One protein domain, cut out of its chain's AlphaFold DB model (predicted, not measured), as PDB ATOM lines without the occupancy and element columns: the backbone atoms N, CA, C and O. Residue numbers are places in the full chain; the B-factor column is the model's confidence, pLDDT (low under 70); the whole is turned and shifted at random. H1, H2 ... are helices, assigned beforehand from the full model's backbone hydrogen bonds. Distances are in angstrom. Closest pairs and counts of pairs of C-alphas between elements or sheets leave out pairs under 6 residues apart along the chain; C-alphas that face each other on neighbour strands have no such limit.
ATOM      1  N   PRO A   2     -50.548   3.039  18.900       52.97
ATOM      2  CA  PRO A   2     -49.188   3.425  18.554       52.97
ATOM      3  C   PRO A   2     -48.275   2.925  19.677       52.97
ATOM      4  O   PRO A   2     -48.338   3.429  20.799       52.97
ATOM      5  N   LYS A   3     -47.477   1.885  19.406       64.50
ATOM      6  CA  LYS A   3     -46.407   1.451  20.312       64.50
ATOM      7  C   LYS A   3     -45.401   2.592  20.377       64.50
ATOM      8  O   LYS A   3     -44.601   2.782  19.465       64.50
ATOM      9  N   LYS A   4     -45.509   3.406  21.424       66.12
ATOM     10  CA  LYS A   4     -44.510   4.416  21.743       66.12
ATOM     11  C   LYS A   4     -43.246   3.625  22.046       66.12
ATOM     12  O   LYS A   4     -43.232   2.859  22.998       66.12
ATOM     13  N   PHE A   5     -42.240   3.729  21.186       67.31
ATOM     14  CA  PHE A   5     -40.914   3.263  21.562       67.31
ATOM     15  C   PHE A   5     -40.498   4.094  22.768       67.31
ATOM     16  O   PHE A   5     -40.401   5.322  22.650       67.31
ATOM     17  N   ASP A   6     -40.341   3.432  23.911       80.62
ATOM     18  CA  ASP A   6     -39.934   4.071  25.152       80.62
ATOM     19  C   ASP A   6     -38.661   4.876  24.910       80.62
ATOM     20  O   ASP A   6     -37.754   4.431  24.201       80.62
ATOM     21  N   ARG A   7     -38.601   6.092  25.462       81.19
ATOM     22  CA  ARG A   7     -37.432   6.966  25.295       81.19
ATOM     23  C   ARG A   7     -36.161   6.251  25.755       81.19
ATOM     24  O   ARG A   7     -35.180   6.241  25.031       81.19
ATOM     25  N   GLU A   8     -36.278   5.504  26.847       83.19
ATOM     26  CA  GLU A   8     -35.228   4.638  27.375       83.19
ATOM     27  C   GLU A   8     -34.803   3.530  26.396       83.19
ATOM     28  O   GLU A   8     -33.621   3.227  26.277       83.19
ATOM     29  N   ALA A   9     -35.737   2.945  25.637       82.38
ATOM     30  CA  ALA A   9     -35.394   1.972  24.600       82.38
ATOM     31  C   ALA A   9     -34.622   2.626  23.444       82.38
ATOM     32  O   ALA A   9     -33.713   2.010  22.894       82.38
ATOM     33  N   LYS A  10     -34.950   3.877  23.092       81.75
ATOM     34  CA  LYS A  10     -34.192   4.643  22.092       81.75
ATOM     35  C   LYS A  10     -32.793   4.982  22.598       81.75
ATOM     36  O   LYS A  10     -31.837   4.742  21.871       81.75
ATOM     37  N   ASP A  11     -32.679   5.461  23.836       87.88
ATOM     38  CA  ASP A  11     -31.396   5.810  24.455       87.88
ATOM     39  C   ASP A  11     -30.467   4.586  24.523       87.88
ATOM     40  O   ASP A  11     -29.302   4.660  24.142       87.88
ATOM     41  N   ARG A  12     -31.005   3.411  24.879       87.69
ATOM     42  CA  ARG A  12     -30.250   2.146  24.873       87.69
ATOM     43  C   ARG A  12     -29.734   1.766  23.481       87.69
ATOM     44  O   ARG A  12     -28.613   1.283  23.366       87.69
ATOM     45  N   VAL A  13     -30.526   1.967  22.427       86.25
ATOM     46  CA  VAL A  13     -30.089   1.689  21.045       86.25
ATOM     47  C   VAL A  13     -28.994   2.661  20.608       86.25
ATOM     48  O   VAL A  13     -28.046   2.232  19.960       86.25
ATOM     49  N   VAL A  14     -29.095   3.939  20.987       89.12
ATOM     50  CA  VAL A  14     -28.062   4.943  20.687       89.12
ATOM     51  C   VAL A  14     -26.739   4.562  21.347       89.12
ATOM     52  O   VAL A  14     -25.745   4.440  20.635       89.12
ATOM     53  N   CYS A  15     -26.737   4.258  22.650       91.62
ATOM     54  CA  CYS A  15     -25.519   3.825  23.342       91.62
ATOM     55  C   CYS A  15     -24.908   2.565  22.707       91.62
ATOM     56  O   CYS A  15     -23.703   2.509  22.498       91.62
ATOM     57  N   LEU A  16     -25.726   1.578  22.316       89.81
ATOM     58  CA  LEU A  16     -25.227   0.364  21.655       89.81
ATOM     59  C   LEU A  16     -24.575   0.643  20.295       89.81
ATOM     60  O   LEU A  16     -23.596  -0.012  19.936       89.81
ATOM     61  N   VAL A  17     -25.116   1.587  19.523       89.44
ATOM     62  CA  VAL A  17     -24.535   1.996  18.238       89.44
ATOM     63  C   VAL A  17     -23.205   2.709  18.466       89.44
ATOM     64  O   VAL A  17     -22.226   2.377  17.800       89.44
ATOM     65  N   GLU A  18     -23.143   3.638  19.419       90.50
ATOM     66  CA  GLU A  18     -21.918   4.366  19.765       90.50
ATOM     67  C   GLU A  18     -20.820   3.430  20.283       90.50
ATOM     68  O   GLU A  18     -19.692   3.477  19.790       90.50
ATOM     69  N   ASP A  19     -21.160   2.507  21.183       92.81
ATOM     70  CA  ASP A  19     -20.233   1.496  21.694       92.81
ATOM     71  C   ASP A  19     -19.676   0.625  20.563       92.81
ATOM     72  O   ASP A  19     -18.485   0.309  20.538       92.81
ATOM     73  N   ARG A  20     -20.511   0.268  19.578       87.81
ATOM     74  CA  ARG A  20     -20.082  -0.536  18.425       87.81
ATOM     75  C   ARG A  20     -19.178   0.244  17.475       87.81
ATOM     76  O   ARG A  20     -18.190  -0.311  16.995       87.81
ATOM     77  N   ILE A  21     -19.473   1.523  17.240       94.19
ATOM     78  CA  ILE A  21     -18.602   2.430  16.476       94.19
ATOM     79  C   ILE A  21     -17.234   2.523  17.155       94.19
ATOM     80  O   ILE A  21     -16.210   2.406  16.485       94.19
ATOM     81  N   LEU A  22     -17.200   2.700  18.478       92.75
ATOM     82  CA  LEU A  22     -15.953   2.830  19.232       92.75
ATOM     83  C   LEU A  22     -15.153   1.523  19.270       92.75
ATOM     84  O   LEU A  22     -13.935   1.553  19.080       92.75
ATOM     85  N   ALA A  23     -15.821   0.386  19.481       92.44
ATOM     86  CA  ALA A  23     -15.178  -0.921  19.586       92.44
ATOM     87  C   ALA A  23     -14.644  -1.433  18.240       92.44
ATOM     88  O   ALA A  23     -13.529  -1.947  18.177       92.44
ATOM     89  N   GLU A  24     -15.422  -1.288  17.165       87.00
ATOM     90  CA  GLU A  24     -15.089  -1.861  15.853       87.00
ATOM     91  C   GLU A  24     -14.522  -0.836  14.870       87.00
ATOM     92  O   GLU A  24     -14.065  -1.211  13.793       87.00
ATOM     93  N   ARG A  25     -14.513   0.453  15.235       91.19
ATOM     94  CA  ARG A  25     -14.083   1.569  14.373       91.19
ATOM     95  C   ARG A  25     -14.808   1.600  13.027       91.19
ATOM     96  O   ARG A  25     -14.218   1.923  11.998       91.19
ATOM     97  N   ILE A  26     -16.100   1.283  13.049       89.19
ATOM     98  CA  ILE A  26     -16.972   1.246  11.870       89.19
ATOM     99  C   ILE A  26     -17.840   2.504  11.763       89.19
ATOM    100  O   ILE A  26     -18.025   3.245  12.725       89.19
ATOM    101  N   SER A  27     -18.409   2.738  10.578       89.19
ATOM    102  CA  SER A  27     -19.358   3.833  10.343       89.19
ATOM    103  C   SER A  27     -20.654   3.653  11.139       89.19
ATOM    104  O   SER A  27     -21.120   2.531  11.346       89.19
ATOM    105  N   THR A  28     -21.303   4.767  11.491       86.69
ATOM    106  CA  THR A  28     -22.637   4.791  12.108       86.69
ATOM    107  C   THR A  28     -23.658   3.976  11.324       86.69
ATOM    108  O   THR A  28     -24.466   3.274  11.920       86.69
ATOM    109  N   GLN A  29     -23.617   4.021   9.988       85.50
ATOM    110  CA  GLN A  29     -24.544   3.247   9.164       85.50
ATOM    111  C   GLN A  29     -24.362   1.739   9.379       85.50
ATOM    112  O   GLN A  29     -25.346   1.008   9.464       85.50
ATOM    113  N   GLU A  30     -23.117   1.287   9.493       83.88
ATOM    114  CA  GLU A  30     -22.786  -0.124   9.674       83.88
ATOM    115  C   GLU A  30     -23.110  -0.588  11.096       83.88
ATOM    116  O   GLU A  30     -23.775  -1.606  11.281       83.88
ATOM    117  N   ALA A  31     -22.778   0.227  12.100       88.75
ATOM    118  CA  ALA A  31     -23.176  -0.014  13.482       88.75
ATOM    119  C   ALA A  31     -24.706  -0.096  13.638       88.75
ATOM    120  O   ALA A  31     -25.212  -1.010  14.289       88.75
ATOM    121  N   CYS A  32     -25.466   0.781  12.973       87.06
ATOM    122  CA  CYS A  32     -26.928   0.719  12.952       87.06
ATOM    123  C   CYS A  32     -27.457  -0.570  12.312       87.06
ATOM    124  O   CYS A  32     -28.420  -1.133  12.825       87.06
ATOM    125  N   LYS A  33     -26.850  -1.067  11.225       83.06
ATOM    126  CA  LYS A  33     -27.244  -2.353  10.615       83.06
ATOM    127  C   LYS A  33     -26.996  -3.536  11.552       83.06
ATOM    128  O   LYS A  33     -27.785  -4.475  11.551       83.06
ATOM    129  N   ILE A  34     -25.914  -3.490  12.331       84.06
ATOM    130  CA  ILE A  34     -25.547  -4.541  13.291       84.06
ATOM    131  C   ILE A  34     -26.489  -4.534  14.503       84.06
ATOM    132  O   ILE A  34     -26.926  -5.595  14.944       84.06
ATOM    133  N   VAL A  35     -26.806  -3.348  15.037       82.88
ATOM    134  CA  VAL A  35     -27.680  -3.177  16.214       82.88
ATOM    135  C   VAL A  35     -29.162  -3.313  15.854       82.88
ATOM    136  O   VAL A  35     -29.972  -3.676  16.710       82.88
ATOM    137  N   ALA A  36     -29.541  -3.061  14.596       80.50
ATOM    138  CA  ALA A  36     -30.904  -3.267  14.134       80.50
ATOM    139  C   ALA A  36     -31.307  -4.740  14.345       80.50
ATOM    140  O   ALA A  36     -30.683  -5.644  13.778       80.50
ATOM    141  N   PRO A  37     -32.372  -5.017  15.124       65.81
ATOM    142  CA  PRO A  37     -32.932  -6.356  15.175       65.81
ATOM    143  C   PRO A  37     -33.284  -6.764  13.746       65.81
ATOM    144  O   PRO A  37     -33.753  -5.926  12.978       65.81
ATOM    145  N   LYS A  38     -33.063  -8.034  13.382       58.25
ATOM    146  CA  LYS A  38     -33.372  -8.607  12.060       58.25
ATOM    147  C   LYS A  38     -34.886  -8.592  11.773       58.25
ATOM    148  O   LYS A  38     -35.508  -9.634  11.592       58.25
ATOM    149  N   SER A  39     -35.521  -7.429  11.744       50.19
ATOM    150  CA  SER A  39     -36.885  -7.230  11.288       50.19
ATOM    151  C   SER A  39     -36.867  -7.252   9.764       50.19
ATOM    152  O   SER A  39     -36.707  -6.227   9.116       50.19
ATOM    153  N   GLY A  40     -36.941  -8.472   9.226       48.25
ATOM    154  CA  GLY A  40     -37.389  -8.810   7.875       48.25
ATOM    155  C   GLY A  40     -36.878  -7.952   6.715       48.25
ATOM    156  O   GLY A  40     -37.638  -7.131   6.224       48.25
ATOM    157  N   ARG A  41     -35.691  -8.309   6.184       46.03
ATOM    158  CA  ARG A  41     -35.222  -8.063   4.794       46.03
ATOM    159  C   ARG A  41     -34.973  -6.566   4.481       46.03
ATOM    160  O   ARG A  41     -35.886  -5.763   4.486       46.03
ATOM    161  N   PHE A  42     -33.760  -6.092   4.205       45.97
ATOM    162  CA  PHE A  42     -32.776  -6.606   3.256       45.97
ATOM    163  C   PHE A  42     -31.369  -6.613   3.859       45.97
ATOM    164  O   PHE A  42     -30.766  -5.575   4.112       45.97
ATOM    165  N   VAL A  43     -30.822  -7.818   3.985       48.12
ATOM    166  CA  VAL A  43     -29.405  -8.023   3.709       48.12
ATOM    167  C   VAL A  43     -29.188  -7.635   2.245       48.12
ATOM    168  O   VAL A  43     -29.660  -8.316   1.340       48.12
ATOM    169  N   ALA A  44     -28.547  -6.498   2.010       43.56
ATOM    170  CA  ALA A  44     -27.820  -6.278   0.774       43.56
ATOM    171  C   ALA A  44     -26.347  -6.377   1.148       43.56
ATOM    172  O   ALA A  44     -25.819  -5.571   1.911       43.56
ATOM    173  N   HIS A  45     -25.768  -7.469   0.670       45.09
ATOM    174  CA  HIS A  45     -24.348  -7.739   0.555       45.09
ATOM    175  C   HIS A  45     -23.576  -6.483   0.113       45.09
ATOM    176  O   HIS A  45     -24.068  -5.697  -0.695       45.09
ATOM    177  N   GLY A  46     -22.369  -6.326   0.635       42.56
ATOM    178  CA  GLY A  46     -21.454  -5.215   0.386       42.56
ATOM    179  C   GLY A  46     -20.454  -5.203   1.536       42.56
ATOM    180  O   GLY A  46     -20.580  -4.404   2.450       42.56
ATOM    181  N   GLU A  47     -19.731  -6.298   1.755       48.12
ATOM    182  CA  GLU A  47     -18.497  -6.631   1.028       48.12
ATOM    183  C   GLU A  47     -17.426  -5.556   1.251       48.12
ATOM    184  O   GLU A  47     -17.551  -4.433   0.780       48.12
ATOM    185  N   ALA A  48     -16.407  -5.959   2.018       54.38
ATOM    186  CA  ALA A  48     -15.067  -5.392   2.125       54.38
ATOM    187  C   ALA A  48     -14.933  -3.860   2.265       54.38
ATOM    188  O   ALA A  48     -14.921  -3.125   1.286       54.38
ATOM    189  N   MET A  49     -14.590  -3.404   3.472       56.00
ATOM    190  CA  MET A  49     -13.479  -2.455   3.598       56.00
ATOM    191  C   MET A  49     -12.493  -2.982   4.636       56.00
ATOM    192  O   MET A  49     -12.508  -2.631   5.813       56.00
ATOM    193  N   ASP A  50     -11.682  -3.910   4.137       51.06
ATOM    194  CA  ASP A  50     -10.358  -4.224   4.645       51.06
ATOM    195  C   ASP A  50      -9.407  -3.037   4.385       51.06
ATOM    196  O   ASP A  50      -9.559  -2.307   3.406       51.06
ATOM    197  N   ALA A  51      -8.432  -2.884   5.281       48.97
ATOM    198  CA  ALA A  51      -7.190  -2.123   5.129       48.97
ATOM    199  C   ALA A  51      -7.258  -0.609   4.814       48.97
ATOM    200  O   ALA A  51      -7.077  -0.164   3.685       48.97
ATOM    201  N   ALA A  52      -7.286   0.203   5.875       48.22
ATOM    202  CA  ALA A  52      -6.516   1.453   5.920       48.22
ATOM    203  C   ALA A  52      -6.072   1.763   7.363       48.22
ATOM    204  O   ALA A  52      -6.428   2.777   7.963       48.22
ATOM    205  N   ARG A  53      -5.304   0.843   7.957       53.25
ATOM    206  CA  ARG A  53      -4.444   1.125   9.112       53.25
ATOM    207  C   ARG A  53      -3.030   0.726   8.699       53.25
ATOM    208  O   ARG A  53      -2.822  -0.446   8.402       53.25
ATOM    209  N   SER A  54      -2.118   1.700   8.714       47.94
ATOM    210  CA  SER A  54      -0.742   1.669   8.174       47.94
ATOM    211  C   SER A  54      -0.742   1.952   6.669       47.94
ATOM    212  O   SER A  54      -1.249   1.143   5.905       47.94
ATOM    213  N   THR A  55      -0.303   3.106   6.172       44.25
ATOM    214  CA  THR A  55       0.805   4.009   6.553       44.25
ATOM    215  C   THR A  55       0.479   5.449   6.189       44.25
ATOM    216  O   THR A  55      -0.242   5.632   5.183       44.25
TER     217      THR A  55
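What this domain is: This is residues 2 to 55 of the 55 residues of the protein "Transposase-like protein" of Corynebacterium striatum (UniProt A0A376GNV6). A long helix, H1, is crossed steeply by a short helix, H2, and a long tail without named elements, residues 36 to 55, loops away from them. Residues 2 to 12, 37 to 42 and 50 to 55 stick out, and the two ends make the length of 50 by 24 by 10 A. The printed part has 54 residues, with H1 then H2 and no named strand; it is all helix, though under half of the residues, 26, are in named elements. The whole is loose, with a radius of gyration of the C-alphas of 14.1 A.

Where its parts are: H1, residues 7 to 24, begins at C-alpha 7 (-37.432, 6.966, 25.295) and measures 25.8 A. H2, residues 28 to 35, measures 10.3 A and ends at C-alpha 35 (-27.680, -3.177, 16.214).

How they stand to each other: H1 touches H2 with residues 13 to 21 alone; the closest C-alphas, of Val 17 and Ala 31, are 5.3 A apart. They run opposite ways at a steep tilt of 69 degrees, only just short of about perpendicular. In both helices every O i to N i+4 pair is within hydrogen-bond range.

The domain as a whole: The farthest C-alphas, of Pro 2 and Thr 55, are 51.4 A apart. The printed part has no cut, and the H1 to H2 link is tight. pLDDT is under 70 in residues 2 to 5 and 37 to 55.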